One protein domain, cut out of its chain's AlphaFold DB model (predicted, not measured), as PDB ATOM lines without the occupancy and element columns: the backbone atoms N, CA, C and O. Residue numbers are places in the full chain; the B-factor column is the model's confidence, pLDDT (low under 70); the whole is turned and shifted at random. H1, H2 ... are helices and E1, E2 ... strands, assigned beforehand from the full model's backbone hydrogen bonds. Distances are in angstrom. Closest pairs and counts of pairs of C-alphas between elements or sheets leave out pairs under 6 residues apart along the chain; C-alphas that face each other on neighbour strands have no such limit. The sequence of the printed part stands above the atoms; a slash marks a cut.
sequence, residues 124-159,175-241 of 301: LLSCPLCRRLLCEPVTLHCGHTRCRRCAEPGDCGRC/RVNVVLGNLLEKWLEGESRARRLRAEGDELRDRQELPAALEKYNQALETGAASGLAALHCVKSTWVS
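Overview. This is residues 124 to 159 and 175 to 241 of the 301 residues of the protein "Methionine aminopeptidase" of Platysternon megacephalum (big-headed turtle) (UniProt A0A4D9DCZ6). The model has two lobes: a small one, where a two-stranded hairpin, E1 and E2, sits among long loops with the short helix H1 along one side, and a larger one, an up-and-down bundle of three helices, H2, H3 and H4. H1 leads into the bundle through a sharp corner. The printed part has 103 residues, with two antiparallel strands followed by four helices, and is mostly helix. It is compact, with a radius of gyration of the C-alphas of 13.8 A and spans of 38 by 30 by 22 A.

Along the chain. E1 is residues 137 to 139, beginning at C-alpha 137 (79.959, 2.311, 117.150), and E2 is residues 145 to 147. H1 is residues 178 to 187, 14.1 A long. H2, residues 189 to 206, measures 25.8 A, and H3, residues 210 to 226, 24.6 A. H4, residues 230 to 241, measures 19.5 A and ends at C-alpha 241 (72.095, -21.595, 116.730).

Arrangement. In the hairpin of E1 and E2, N 138 and O 146 are within hydrogen-bond range at 2.8 A. The closest C-alphas of E1 and H1, Pro 137 and Gly 181, are 6.2 A apart. H1 and H2 only just touch, only at the corner, with 3 pairs of C-alphas within 8 A, the closest Glu 185 and Ser 192 at 5.6 A. H2 and H3 touch as a helical hairpin, closest at C-alphas 201 and 213, 4.2 A, at a shallow tilt of 12 degrees, opposite ways. H3 and H4, also a helical hairpin, touch through residues 230 to 235 of H4 alone, closest at C-alphas 224 and 231, 4.5 A. Every O i to N i+4 pair is within hydrogen-bond range in H1, H2 and H3; in H4 it is 3 of 8, beside 5 of 9 O i to N i+3 pairs.

Size, cuts and confidence. The C-alphas of Cys 142 and Pro 211 are the farthest apart, 39.4 A. Residues 160 to 174 are not printed, and C-alphas 159 and 175 are 19.4 A apart across the cut. The pLDDT is under 70 at residue 124, residues 152 to 159 and residues 224 to 241.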
ATOM      1  N   LEU A 124      89.742  -3.485 123.129       67.44
ATOM      2  CA  LEU A 124      89.414  -2.076 122.935       67.44
ATOM      3  C   LEU A 124      88.451  -1.794 121.765       67.44
ATOM      4  O   LEU A 124      87.667  -0.852 121.835       67.44
ATOM      5  N   LEU A 125      88.482  -2.597 120.698       81.88
ATOM      6  CA  LEU A 125      87.634  -2.452 119.503       81.88
ATOM      7  C   LEU A 125      86.436  -3.414 119.513       81.88
ATOM      8  O   LEU A 125      85.618  -3.434 118.586       81.88
ATOM      9  N   SER A 126      86.321  -4.219 120.568       82.62
ATOM     10  CA  SER A 126      85.232  -5.164 120.753       82.62
ATOM     11  C   SER A 126      84.085  -4.531 121.527       82.62
ATOM     12  O   SER A 126      84.255  -3.881 122.555       82.62
ATOM     13  N   CYS A 127      82.863  -4.785 121.074       82.94
ATOM     14  CA  CYS A 127      81.676  -4.394 121.806       82.94
ATOM     15  C   CYS A 127      81.602  -5.168 123.134       82.94
ATOM     16  O   CYS A 127      81.591  -6.400 123.117       82.94
ATOM     17  N   PRO A 128      81.439  -4.492 124.282       78.56
ATOM     18  CA  PRO A 128      81.420  -5.150 125.587       78.56
ATOM     19  C   PRO A 128      80.214  -6.072 125.817       78.56
ATOM     20  O   PRO A 128      80.259  -6.883 126.742       78.56
ATOM     21  N   LEU A 129      79.151  -5.924 125.017       78.62
ATOM     22  CA  LEU A 129      77.923  -6.717 125.106       78.62
ATOM     23  C   LEU A 129      77.965  -7.925 124.172       78.62
ATOM     24  O   LEU A 129      77.927  -9.060 124.632       78.62
ATOM     25  N   CYS A 130      78.091  -7.700 122.861       80.50
ATOM     26  CA  CYS A 130      78.086  -8.803 121.899       80.50
ATOM     27  C   CYS A 130      79.461  -9.458 121.697       80.50
ATOM     28  O   CYS A 130      79.532 -10.483 121.024       80.50
ATOM     29  N   ARG A 131      80.531  -8.891 122.283       77.25
ATOM     30  CA  ARG A 131      81.925  -9.383 122.239       77.25
ATOM     31  C   ARG A 131      82.486  -9.554 120.825       77.25
ATOM     32  O   ARG A 131      83.342 -10.393 120.578       77.25
ATOM     33  N   ARG A 132      81.963  -8.772 119.884       80.62
ATOM     34  CA  ARG A 132      82.360  -8.747 118.470       80.62
ATOM     35  C   ARG A 132      82.923  -7.380 118.139       80.62
ATOM     36  O   ARG A 132      82.640  -6.432 118.871       80.62
ATOM     37  N   LEU A 133      83.622  -7.267 117.012       85.19
ATOM     38  CA  LEU A 133      84.027  -5.973 116.470       85.19
ATOM     39  C   LEU A 133      82.840  -4.996 116.455       85.19
ATOM     40  O   LEU A 133      81.704  -5.378 116.129       85.19
ATOM     41  N   LEU A 134      83.098  -3.759 116.870       87.88
ATOM     42  CA  LEU A 134      82.101  -2.697 116.886       87.88
ATOM     43  C   LEU A 134      81.514  -2.480 115.480       87.88
ATOM     44  O   LEU A 134      82.238  -2.373 114.500       87.88
ATOM     45  N   CYS A 135      80.184  -2.424 115.398       89.94
ATOM     46  CA  CYS A 135      79.429  -2.135 114.178       89.94
ATOM     47  C   CYS A 135      78.568  -0.911 114.442       89.94
ATOM     48  O   CYS A 135      77.813  -0.935 115.420       89.94
ATOM     49  N   GLU A 136      78.702   0.128 113.615       90.94
ATOM     50  CA  GLU A 136      78.114   1.448 113.879       90.94
ATOM     51  C   GLU A 136      78.356   1.861 115.346       90.94
ATOM     52  O   GLU A 136      77.424   1.875 116.158       90.94
ATOM     53  N   PRO A 137      79.621   2.072 115.752       92.06
ATOM     54  CA  PRO A 137      79.959   2.311 117.150       92.06
ATOM     55  C   PRO A 137      79.205   3.522 117.703       92.06
ATOM     56  O   PRO A 137      79.193   4.575 117.087       92.06
ATOM     57  N   VAL A 138      78.624   3.402 118.890       89.62
ATOM     58  CA  VAL A 138      77.978   4.477 119.650       89.62
ATOM     59  C   VAL A 138      78.742   4.644 120.953       89.62
ATOM     60  O   VAL A 138      78.833   3.698 121.741       89.62
ATOM     61  N   THR A 139      79.268   5.843 121.197       87.12
ATOM     62  CA  THR A 139      79.930   6.190 122.462       87.12
ATOM     63  C   THR A 139      78.898   6.752 123.441       87.12
ATOM     64  O   THR A 139      78.239   7.752 123.165       87.12
ATOM     65  N   LEU A 140      78.732   6.076 124.578       81.38
ATOM     66  CA  LEU A 140      77.813   6.456 125.651       81.38
ATOM     67  C   LEU A 140      78.351   7.657 126.446       81.38
ATOM     68  O   LEU A 140      79.548   7.933 126.427       81.38
ATOM     69  N   HIS A 141      77.492   8.308 127.239       74.88
ATOM     70  CA  HIS A 141      77.867   9.442 128.106       74.88
ATOM     71  C   HIS A 141      79.034   9.132 129.066       74.88
ATOM     72  O   HIS A 141      79.800  10.011 129.441       74.88
ATOM     73  N   CYS A 142      79.194   7.867 129.453       72.44
ATOM     74  CA  CYS A 142      80.276   7.396 130.313       72.44
ATOM     75  C   CYS A 142      81.613   7.153 129.583       72.44
ATOM     76  O   CYS A 142      82.573   6.741 130.232       72.44
ATOM     77  N   GLY A 143      81.669   7.333 128.258       77.62
ATOM     78  CA  GLY A 143      82.847   7.098 127.417       77.62
ATOM     79  C   GLY A 143      82.978   5.679 126.850       77.62
ATOM     80  O   GLY A 143      83.795   5.451 125.964       77.62
ATOM     81  N   HIS A 144      82.165   4.717 127.295       81.81
ATOM     82  CA  HIS A 144      82.180   3.368 126.721       81.81
ATOM     83  C   HIS A 144      81.510   3.323 125.351       81.81
ATOM     84  O   HIS A 144      80.449   3.914 125.153       81.81
ATOM     85  N   THR A 145      82.069   2.526 124.442       86.88
ATOM     86  CA  THR A 145      81.526   2.357 123.091       86.88
ATOM     87  C   THR A 145      80.846   0.995 122.922       86.88
ATOM     88  O   THR A 145      81.369  -0.042 123.335       86.88
ATOM     89  N   ARG A 146      79.656   0.979 122.311       87.31
ATOM     90  CA  ARG A 146      78.872  -0.227 121.973       87.31
ATOM     91  C   ARG A 146      78.486  -0.215 120.494       87.31
ATOM     92  O   ARG A 146      78.583   0.821 119.856       87.31
ATOM     93  N   CYS A 147      78.045  -1.344 119.934       88.19
ATOM     94  CA  CYS A 147      77.394  -1.309 118.615       88.19
ATOM     95  C   CYS A 147      76.075  -0.538 118.725       88.19
ATOM     96  O   CYS A 147      75.428  -0.650 119.767       88.19
ATOM     97  N   ARG A 148      75.622   0.126 117.658       88.31
ATOM     98  CA  ARG A 148      74.309   0.794 117.614       88.31
ATOM     99  C   ARG A 148      73.170  -0.107 118.093       88.31
ATOM    100  O   ARG A 148      72.443   0.261 119.002       88.31
ATOM    101  N   ARG A 149      73.105  -1.341 117.584       84.12
ATOM    102  CA  ARG A 149      72.121  -2.358 118.008       84.12
ATOM    103  C   ARG A 149      72.278  -2.871 119.441       84.12
ATOM    104  O   ARG A 149      71.399  -3.546 119.950       84.12
ATOM    105  N   CYS A 150      73.433  -2.651 120.060       83.50
ATOM    106  CA  CYS A 150      73.683  -3.031 121.450       83.50
ATOM    107  C   CYS A 150      73.550  -1.827 122.397       83.50
ATOM    108  O   CYS A 150      73.694  -1.976 123.610       83.50
ATOM    109  N   ALA A 151      73.366  -0.624 121.856       79.56
ATOM    110  CA  ALA A 151      73.208   0.600 122.611       79.56
ATOM    111  C   ALA A 151      71.711   0.871 122.788       79.56
ATOM    112  O   ALA A 151      71.115   1.613 122.016       79.56
ATOM    113  N   GLU A 152      71.109   0.260 123.808       67.50
ATOM    114  CA  GLU A 152      69.780   0.673 124.263       67.50
ATOM    115  C   GLU A 152      69.836   2.079 124.893       67.50
ATOM    116  O   GLU A 152      70.885   2.464 125.432       67.50
ATOM    117  N   PRO A 153      68.733   2.853 124.873       55.50
ATOM    118  CA  PRO A 153      68.636   4.121 125.590       55.50
ATOM    119  C   PRO A 153      68.701   3.883 127.109       55.50
ATOM    120  O   PRO A 153      67.685   3.697 127.769       55.50
ATOM    121  N   GLY A 154      69.897   3.866 127.698       57.81
ATOM    122  CA  GLY A 154      70.042   3.582 129.126       57.81
ATOM    123  C   GLY A 154      71.464   3.271 129.578       57.81
ATOM    124  O   GLY A 154      72.413   3.316 128.793       57.81
ATOM    125  N   ASP A 155      71.590   2.999 130.879       57.28
ATOM    126  CA  ASP A 155      72.859   2.938 131.598       57.28
ATOM    127  C   ASP A 155      73.888   1.982 130.980       57.28
ATOM    128  O   ASP A 155      73.630   0.899 130.433       57.28
ATOM    129  N   CYS A 156      75.139   2.388 131.136       65.56
ATOM    130  CA  CYS A 156      76.297   1.558 130.900       65.56
ATOM    131  C   CYS A 156      76.296   0.374 131.881       65.56
ATOM    132  O   CYS A 156      76.950   0.427 132.908       65.56
ATOM    133  N   GLY A 157      75.642  -0.748 131.552       63.59
ATOM    134  CA  GLY A 157      75.712  -2.017 132.315       63.59
ATOM    135  C   GLY A 157      77.113  -2.630 132.550       63.59
ATOM    136  O   GLY A 157      77.218  -3.801 132.885       63.59
ATOM    137  N   ARG A 158      78.194  -1.873 132.324       64.56
ATOM    138  CA  ARG A 158      79.587  -2.219 132.641       64.56
ATOM    139  C   ARG A 158      80.230  -1.226 133.616       64.56
ATOM    140  O   ARG A 158      81.221  -1.552 134.254       64.56
ATOM    141  N   CYS A 159      79.684  -0.023 133.734       65.31
ATOM    142  CA  CYS A 159      80.182   0.990 134.632       65.31
ATOM    143  C   CYS A 159      79.028   1.433 135.519       65.31
ATOM    144  O   CYS A 159      78.063   2.013 135.041       65.31
ATOM    145  N   ARG A 175      73.912   8.553 118.930       82.44
ATOM    146  CA  ARG A 175      74.725   9.056 117.811       82.44
ATOM    147  C   ARG A 175      75.870   8.093 117.508       82.44
ATOM    148  O   ARG A 175      76.614   7.707 118.411       82.44
ATOM    149  N   VAL A 176      76.026   7.743 116.235       89.25
ATOM    150  CA  VAL A 176      77.143   6.922 115.758       89.25
ATOM    151  C   VAL A 176      78.436   7.745 115.782       89.25
ATOM    152  O   VAL A 176      78.481   8.885 115.324       89.25
ATOM    153  N   ASN A 177      79.502   7.157 116.318       90.31
ATOM    154  CA  ASN A 177      80.860   7.672 116.311       90.31
ATOM    155  C   ASN A 177      81.499   7.394 114.944       90.31
ATOM    156  O   ASN A 177      82.124   6.355 114.724       90.31
ATOM    157  N   VAL A 178      81.313   8.334 114.020       91.62
ATOM    158  CA  VAL A 178      81.811   8.235 112.638       91.62
ATOM    159  C   VAL A 178      83.332   8.134 112.559       91.62
ATOM    160  O   VAL A 178      83.845   7.431 111.699       91.62
ATOM    161  N   VAL A 179      84.063   8.771 113.481       89.06
ATOM    162  CA  VAL A 179      85.532   8.716 113.507       89.06
ATOM    163  C   VAL A 179      85.989   7.294 113.798       89.06
ATOM    164  O   VAL A 179      86.761   6.727 113.032       89.06
ATOM    165  N   LEU A 180      85.463   6.685 114.863       87.75
ATOM    166  CA  LEU A 180      85.798   5.306 115.198       87.75
ATOM    167  C   LEU A 180      85.309   4.333 114.119       87.75
ATOM    168  O   LEU A 180      86.030   3.399 113.795       87.75
ATOM    169  N   GLY A 181      84.134   4.569 113.528       89.25
ATOM    170  CA  GLY A 181      83.653   3.798 112.376       89.25
ATOM    171  C   GLY A 181      84.646   3.814 111.211       89.25
ATOM    172  O   GLY A 181      85.086   2.757 110.768       89.25
ATOM    173  N   ASN A 182      85.084   5.001 110.787       89.06
ATOM    174  CA  ASN A 182      86.039   5.164 109.688       89.06
ATOM    175  C   ASN A 182      87.408   4.541 109.998       89.06
ATOM    176  O   ASN A 182      88.044   3.974 109.113       89.06
ATOM    177  N   LEU A 183      87.870   4.625 111.251       85.44
ATOM    178  CA  LEU A 183      89.122   3.988 111.671       85.44
ATOM    179  C   LEU A 183      89.025   2.463 111.629       85.44
ATOM    180  O   LEU A 183      89.945   1.818 111.137       85.44
ATOM    181  N   LEU A 184      87.914   1.886 112.093       85.38
ATOM    182  CA  LEU A 184      87.669   0.445 112.004       85.38
ATOM    183  C   LEU A 184      87.644  -0.016 110.549       85.38
ATOM    184  O   LEU A 184      88.289  -1.004 110.213       85.38
ATOM    185  N   GLU A 185      86.963   0.728 109.683       85.69
ATOM    186  CA  GLU A 185      86.927   0.417 108.258       85.69
ATOM    187  C   GLU A 185      88.314   0.484 107.628       85.69
ATOM    188  O   GLU A 185      88.642  -0.404 106.864       85.69
ATOM    189  N   LYS A 186      89.147   1.467 107.987       81.75
ATOM    190  CA  LYS A 186      90.497   1.620 107.425       81.75
ATOM    191  C   LYS A 186      91.521   0.628 107.985       81.75
ATOM    192  O   LYS A 186      92.497   0.308 107.316       81.75
ATOM    193  N   TRP A 187      91.388   0.226 109.246       79.00
ATOM    194  CA  TRP A 187      92.376  -0.627 109.919       79.00
ATOM    195  C   TRP A 187      92.014  -2.112 109.888       79.00
ATOM    196  O   TRP A 187      92.899  -2.951 110.002       79.00
ATOM    197  N   LEU A 188      90.728  -2.422 109.761       77.75
ATOM    198  CA  LEU A 188      90.151  -3.762 109.817       77.75
ATOM    199  C   LEU A 188      89.119  -3.900 108.691       77.75
ATOM    200  O   LEU A 188      87.936  -4.136 108.946       77.75
ATOM    201  N   GLU A 189      89.537  -3.658 107.447       81.19
ATOM    202  CA  GLU A 189      88.647  -3.604 106.276       81.19
ATOM    203  C   GLU A 189      87.782  -4.867 106.157       81.19
ATOM    204  O   GLU A 189      86.552  -4.794 106.046       81.19
ATOM    205  N   GLY A 190      88.424  -6.032 106.247       77.62
ATOM    206  CA  GLY A 190      87.789  -7.337 106.131       77.62
ATOM    207  C   GLY A 190      86.820  -7.644 107.263       77.62
ATOM    208  O   GLY A 190      85.656  -7.983 107.035       77.62
ATOM    209  N   GLU A 191      87.268  -7.477 108.502       81.19
ATOM    210  CA  GLU A 191      86.480  -7.753 109.696       81.19
ATOM    211  C   GLU A 191      85.317  -6.769 109.837       81.19
ATOM    212  O   GLU A 191      84.211  -7.177 110.200       81.19
ATOM    213  N   SER A 192      85.531  -5.495 109.499       85.38
ATOM    214  CA  SER A 192      84.487  -4.465 109.483       85.38
ATOM    215  C   SER A 192      83.451  -4.750 108.402       85.38
ATOM    216  O   SER A 192      82.247  -4.659 108.657       85.38
ATOM    217  N   ARG A 193      83.876  -5.171 107.203       87.31
ATOM    218  CA  ARG A 193      82.962  -5.581 106.128       87.31
ATOM    219  C   ARG A 193      82.167  -6.831 106.503       87.31
ATOM    220  O   ARG A 193      80.943  -6.815 106.391       87.31
ATOM    221  N   ALA A 194      82.819  -7.872 107.018       85.56
ATOM    222  CA  ALA A 194      82.143  -9.073 107.512       85.56
ATOM    223  C   ALA A 194      81.147  -8.738 108.637       85.56
ATOM    224  O   ALA A 194      80.048  -9.296 108.706       85.56
ATOM    225  N   ARG A 195      81.495  -7.783 109.509       88.25
ATOM    226  CA  ARG A 195      80.616  -7.320 110.585       88.25
ATOM    227  C   ARG A 195      79.372  -6.599 110.059       88.25
ATOM    228  O   ARG A 195      78.290  -6.884 110.576       88.25
ATOM    229  N   ARG A 196      79.511  -5.729 109.049       90.31
ATOM    230  CA  ARG A 196      78.393  -5.030 108.384       90.31
ATOM    231  C   ARG A 196      77.456  -5.997 107.666       90.31
ATOM    232  O   ARG A 196      76.268  -6.004 107.963       90.31
ATOM    233  N   LEU A 197      78.000  -6.892 106.838       90.00
ATOM    234  CA  LEU A 197      77.217  -7.917 106.132       90.00
ATOM    235  C   LEU A 197      76.397  -8.772 107.096       90.00
ATOM    236  O   LEU A 197      75.231  -9.074 106.860       90.00
ATOM    237  N   ARG A 198      76.985  -9.122 108.241       87.56
ATOM    238  CA  ARG A 198      76.243  -9.826 109.277       87.56
ATOM    239  C   ARG A 198      75.128  -8.980 109.891       87.56
ATOM    240  O   ARG A 198      74.065  -9.531 110.159       87.56
ATOM    241  N   ALA A 199      75.367  -7.698 110.165       89.12
ATOM    242  CA  ALA A 199      74.327  -6.816 110.687       89.12
ATOM    243  C   ALA A 199      73.155  -6.716 109.694       89.12
ATOM    244  O   ALA A 199      72.013  -6.912 110.098       89.12
ATOM    245  N   GLU A 200      73.432  -6.552 108.399       91.94
ATOM    246  CA  GLU A 200      72.416  -6.605 107.335       91.94
ATOM    247  C   GLU A 200      71.650  -7.939 107.345       91.94
ATOM    248  O   GLU A 200      70.421  -7.956 107.322       91.94
ATOM    249  N   GLY A 201      72.360  -9.068 107.464       90.25
ATOM    250  CA  GLY A 201      71.742 -10.390 107.588       90.25
ATOM    251  C   GLY A 201      70.849 -10.528 108.825       90.25
ATOM    252  O   GLY A 201      69.759 -11.090 108.736       90.25
ATOM    253  N   ASP A 202      71.262  -9.971 109.969       87.44
ATOM    254  CA  ASP A 202      70.440  -9.919 111.182       87.44
ATOM    255  C   ASP A 202      69.173  -9.070 110.955       87.44
ATOM    256  O   ASP A 202      68.101  -9.463 111.395       87.44
ATOM    257  N   GLU A 203      69.268  -7.953 110.225       90.56
ATOM    258  CA  GLU A 203      68.127  -7.091 109.854       90.56
ATOM    259  C   GLU A 203      67.103  -7.829 108.978       90.56
ATOM    260  O   GLU A 203      65.904  -7.795 109.252       90.56
ATOM    261  N   LEU A 204      67.577  -8.538 107.950       91.12
ATOM    262  CA  LEU A 204      66.739  -9.339 107.053       91.12
ATOM    263  C   LEU A 204      66.093 -10.518 107.785       91.12
ATOM    264  O   LEU A 204      64.923 -10.829 107.563       91.12
ATOM    265  N   ARG A 205      66.828 -11.159 108.701       89.94
ATOM    266  CA  ARG A 205      66.289 -12.227 109.550       89.94
ATOM    267  C   ARG A 205      65.156 -11.708 110.427       89.94
ATOM    268  O   ARG A 205      64.143 -12.392 110.552       89.94
ATOM    269  N   ASP A 206      65.319 -10.531 111.025       88.62
ATOM    270  CA  ASP A 206      64.300  -9.933 111.892       88.62
ATOM    271  C   ASP A 206      63.015  -9.598 111.093       88.62
ATOM    272  O   ASP A 206      61.914  -9.697 111.634       88.62
ATOM    273  N   ARG A 207      63.132  -9.329 109.781       93.69
ATOM    274  CA  ARG A 207      62.012  -9.190 108.819       93.69
ATOM    275  C   ARG A 207      61.471 -10.515 108.262       93.69
ATOM    276  O   ARG A 207      60.556 -10.503 107.448       93.69
ATOM    277  N   GLN A 208      62.018 -11.652 108.692       90.12
ATOM    278  CA  GLN A 208      61.711 -13.002 108.194       90.12
ATOM    279  C   GLN A 208      62.096 -13.273 106.725       90.12
ATOM    280  O   GLN A 208      61.720 -14.302 106.163       90.12
ATOM    281  N   GLU A 209      62.938 -12.437 106.117       91.50
ATOM    282  CA  GLU A 209      63.493 -12.641 104.773       91.50
ATOM    283  C   GLU A 209      64.684 -13.618 104.818       91.50
ATOM    284  O   GLU A 209      65.835 -13.290 104.518       91.50
ATOM    285  N   LEU A 210      64.414 -14.855 105.246       86.06
ATOM    286  CA  LEU A 210      65.442 -15.853 105.562       86.06
ATOM    287  C   LEU A 210      66.412 -16.178 104.406       86.06
ATOM    288  O   LEU A 210      67.596 -16.355 104.696       86.06
ATOM    289  N   PRO A 211      65.985 -16.278 103.128       87.31
ATOM    290  CA  PRO A 211      66.911 -16.542 102.024       87.31
ATOM    291  C   PRO A 211      67.923 -15.408 101.821       87.31
ATOM    292  O   PRO A 211      69.119 -15.666 101.712       87.31
ATOM    293  N   ALA A 212      67.463 -14.155 101.853       88.12
ATOM    294  CA  ALA A 212      68.327 -12.986 101.720       88.12
ATOM    295  C   ALA A 212      69.265 -12.836 102.933       88.12
ATOM    296  O   ALA A 212      70.444 -12.515 102.778       88.12
ATOM    297  N   ALA A 213      68.771 -13.135 104.139       87.19
ATOM    298  CA  ALA A 213      69.584 -13.152 105.353       87.19
ATOM    299  C   ALA A 213      70.726 -14.180 105.276       87.19
ATOM    300  O   ALA A 213      71.865 -13.873 105.632       87.19
ATOM    301  N   LEU A 214      70.436 -15.393 104.788       86.56
ATOM    302  CA  LEU A 214      71.442 -16.440 104.591       86.56
ATOM    303  C   LEU A 214      72.520 -16.020 103.594       86.56
ATOM    304  O   LEU A 214      73.700 -16.222 103.871       86.56
ATOM    305  N   GLU A 215      72.125 -15.399 102.485       89.62
ATOM    306  CA  GLU A 215      73.063 -14.889 101.486       89.62
ATOM    307  C   GLU A 215      74.033 -13.871 102.106       89.62
ATOM    308  O   GLU A 215      75.250 -13.999 101.977       89.62
ATOM    309  N   LYS A 216      73.522 -12.926 102.904       90.38
ATOM    310  CA  LYS A 216      74.362 -11.966 103.637       90.38
ATOM    311  C   LYS A 216      75.304 -12.629 104.641       90.38
ATOM    312  O   LYS A 216      76.454 -12.206 104.780       90.38
ATOM    313  N   TYR A 217      74.864 -13.681 105.330       83.12
ATOM    314  CA  TYR A 217      75.737 -14.434 106.232       83.12
ATOM    315  C   TYR A 217      76.832 -15.210 105.491       83.12
ATOM    316  O   TYR A 217      77.956 -15.269 105.991       83.12
ATOM    317  N   ASN A 218      76.540 -15.767 104.312       83.25
ATOM    318  CA  ASN A 218      77.540 -16.423 103.468       83.25
ATOM    319  C   ASN A 218      78.582 -15.415 102.968       83.25
ATOM    320  O   ASN A 218      79.777 -15.634 103.144       83.25
ATOM    321  N   GLN A 219      78.146 -14.252 102.482       87.38
ATOM    322  CA  GLN A 219      79.056 -13.171 102.082       87.38
ATOM    323  C   GLN A 219      79.952 -12.713 103.246       87.38
ATOM    324  O   GLN A 219      81.137 -12.423 103.057       87.38
ATOM    325  N   ALA A 220      79.414 -12.666 104.472       82.81
ATOM    326  CA  ALA A 220      80.192 -12.345 105.667       82.81
ATOM    327  C   ALA A 220      81.258 -13.412 105.980       82.81
ATOM    328  O   ALA A 220      82.354 -13.061 106.418       82.81
ATOM    329  N   LEU A 221      80.955 -14.697 105.754       75.12
ATOM    330  CA  LEU A 221      81.918 -15.793 105.895       75.12
ATOM    331  C   LEU A 221      83.039 -15.705 104.865       75.12
ATOM    332  O   LEU A 221      84.201 -15.809 105.239       75.12
ATOM    333  N   GLU A 222      82.690 -15.498 103.597       76.75
ATOM    334  CA  GLU A 222      83.654 -15.408 102.496       76.75
ATOM    335  C   GLU A 222      84.605 -14.224 102.691       76.75
ATOM    336  O   GLU A 222      85.823 -14.381 102.623       76.75
ATOM    337  N   THR A 223      84.052 -13.058 103.042       72.69
ATOM    338  CA  THR A 223      84.842 -11.865 103.378       72.69
ATOM    339  C   THR A 223      85.758 -12.137 104.571       72.69
ATOM    340  O   THR A 223      86.924 -11.765 104.564       72.69
ATOM    341  N   GLY A 224      85.243 -12.826 105.590       60.12
ATOM    342  CA  GLY A 224      86.006 -13.164 106.780       60.12
ATOM    343  C   GLY A 224      87.133 -14.173 106.552       60.12
ATOM    344  O   GLY A 224      88.162 -14.098 107.212       60.12
ATOM    345  N   ALA A 225      86.960 -15.113 105.627       54.53
ATOM    346  CA  ALA A 225      87.982 -16.098 105.288       54.53
ATOM    347  C   ALA A 225      89.134 -15.487 104.471       54.53
ATOM    348  O   ALA A 225      90.278 -15.904 104.634       54.53
ATOM    349  N   ALA A 226      88.847 -14.482 103.638       50.84
ATOM    350  CA  ALA A 226      89.842 -13.801 102.808       50.84
ATOM    351  C   ALA A 226      90.747 -12.829 103.590       50.84
ATOM    352  O   ALA A 226      91.844 -12.518 103.138       50.84
ATOM    353  N   SER A 227      90.302 -12.345 104.753       48.06
ATOM    354  CA  SER A 227      90.992 -11.298 105.527       48.06
ATOM    355  C   SER A 227      91.751 -11.808 106.759       48.06
ATOM    356  O   SER A 227      92.339 -11.013 107.480       48.06
ATOM    357  N   GLY A 228      91.767 -13.124 106.994       46.00
ATOM    358  CA  GLY A 228      92.407 -13.747 108.156       46.00
ATOM    359  C   GLY A 228      91.414 -14.330 109.172       46.00
ATOM    360  O   GLY A 228      90.267 -13.907 109.304       46.00
ATOM    361  N   LEU A 229      91.867 -15.349 109.911       42.06
ATOM    362  CA  LEU A 229      91.051 -16.289 110.701       42.06
ATOM    363  C   LEU A 229      90.171 -15.667 111.818       42.06
ATOM    364  O   LEU A 229      89.272 -16.344 112.327       42.06
ATOM    365  N   ALA A 230      90.356 -14.392 112.183       41.28
ATOM    366  CA  ALA A 230      89.604 -13.710 113.247       41.28
ATOM    367  C   ALA A 230      88.091 -13.592 112.955       41.28
ATOM    368  O   ALA A 230      87.253 -13.629 113.866       41.28
ATOM    369  N   ALA A 231      87.702 -13.513 111.680       42.69
ATOM    370  CA  ALA A 231      86.299 -13.389 111.293       42.69
ATOM    371  C   ALA A 231      85.496 -14.700 111.440       42.69
ATOM    372  O   ALA A 231      84.274 -14.660 111.640       42.69
ATOM    373  N   LEU A 232      86.158 -15.866 111.448       41.25
ATOM    374  CA  LEU A 232      85.496 -17.168 111.602       41.25
ATOM    375  C   LEU A 232      84.825 -17.319 112.973       41.25
ATOM    376  O   LEU A 232      83.740 -17.897 113.060       41.25
ATOM    377  N   HIS A 233      85.388 -16.749 114.044       42.62
ATOM    378  CA  HIS A 233      84.777 -16.824 115.380       42.62
ATOM    379  C   HIS A 233      83.546 -15.907 115.515       42.62
ATOM    380  O   HIS A 233      82.576 -16.218 116.225       42.62
ATOM    381  N   CYS A 234      83.524 -14.796 114.766       41.78
ATOM    382  CA  CYS A 234      82.354 -13.931 114.694       41.78
ATOM    383  C   CYS A 234      81.166 -14.696 114.088       41.78
ATOM    384  O   CYS A 234      80.070 -14.664 114.646       41.78
ATOM    385  N   VAL A 235      81.361 -15.460 113.016       40.44
ATOM    386  CA  VAL A 235      80.233 -16.091 112.315       40.44
ATOM    387  C   VAL A 235      79.847 -17.472 112.880       40.44
ATOM    388  O   VAL A 235      78.648 -17.752 113.010       40.44
ATOM    389  N   LYS A 236      80.817 -18.288 113.331       41.25
ATOM    390  CA  LYS A 236      80.590 -19.657 113.854       41.25
ATOM    391  C   LYS A 236      79.601 -19.728 115.026       41.25
ATOM    392  O   LYS A 236      78.758 -20.622 115.062       41.25
ATOM    393  N   SER A 237      79.635 -18.759 115.946       40.12
ATOM    394  CA  SER A 237      78.740 -18.739 117.123       40.12
ATOM    395  C   SER A 237      77.244 -18.632 116.785       40.12
ATOM    396  O   SER A 237      76.418 -18.980 117.619       40.12
ATOM    397  N   THR A 238      76.884 -18.200 115.570       40.62
ATOM    398  CA  THR A 238      75.481 -18.088 115.117       40.62
ATOM    399  C   THR A 238      75.043 -19.255 114.237       40.62
ATOM    400  O   THR A 238      73.866 -19.619 114.257       40.62
ATOM    401  N   TRP A 239      75.978 -19.866 113.500       42.41
ATOM    402  CA  TRP A 239      75.719 -21.048 112.672       42.41
ATOM    403  C   TRP A 239      75.174 -22.204 113.506       42.41
ATOM    404  O   TRP A 239      74.155 -22.790 113.153       42.41
ATOM    405  N   VAL A 240      75.768 -22.451 114.678       40.12
ATOM    406  CA  VAL A 240      75.286 -23.483 115.608       40.12
ATOM    407  C   VAL A 240      73.849 -23.204 116.063       40.12
ATOM    408  O   VAL A 240      73.061 -24.135 116.166       40.12
ATOM    409  N   SER A 241      73.455 -21.946 116.282       35.44
ATOM    410  CA  SER A 241      72.095 -21.595 116.730       35.44
ATOM    411  C   SER A 241      71.039 -21.579 115.615       35.44
ATOM    412  O   SER A 241      69.903 -21.989 115.854       35.44
TER     413      SER A 241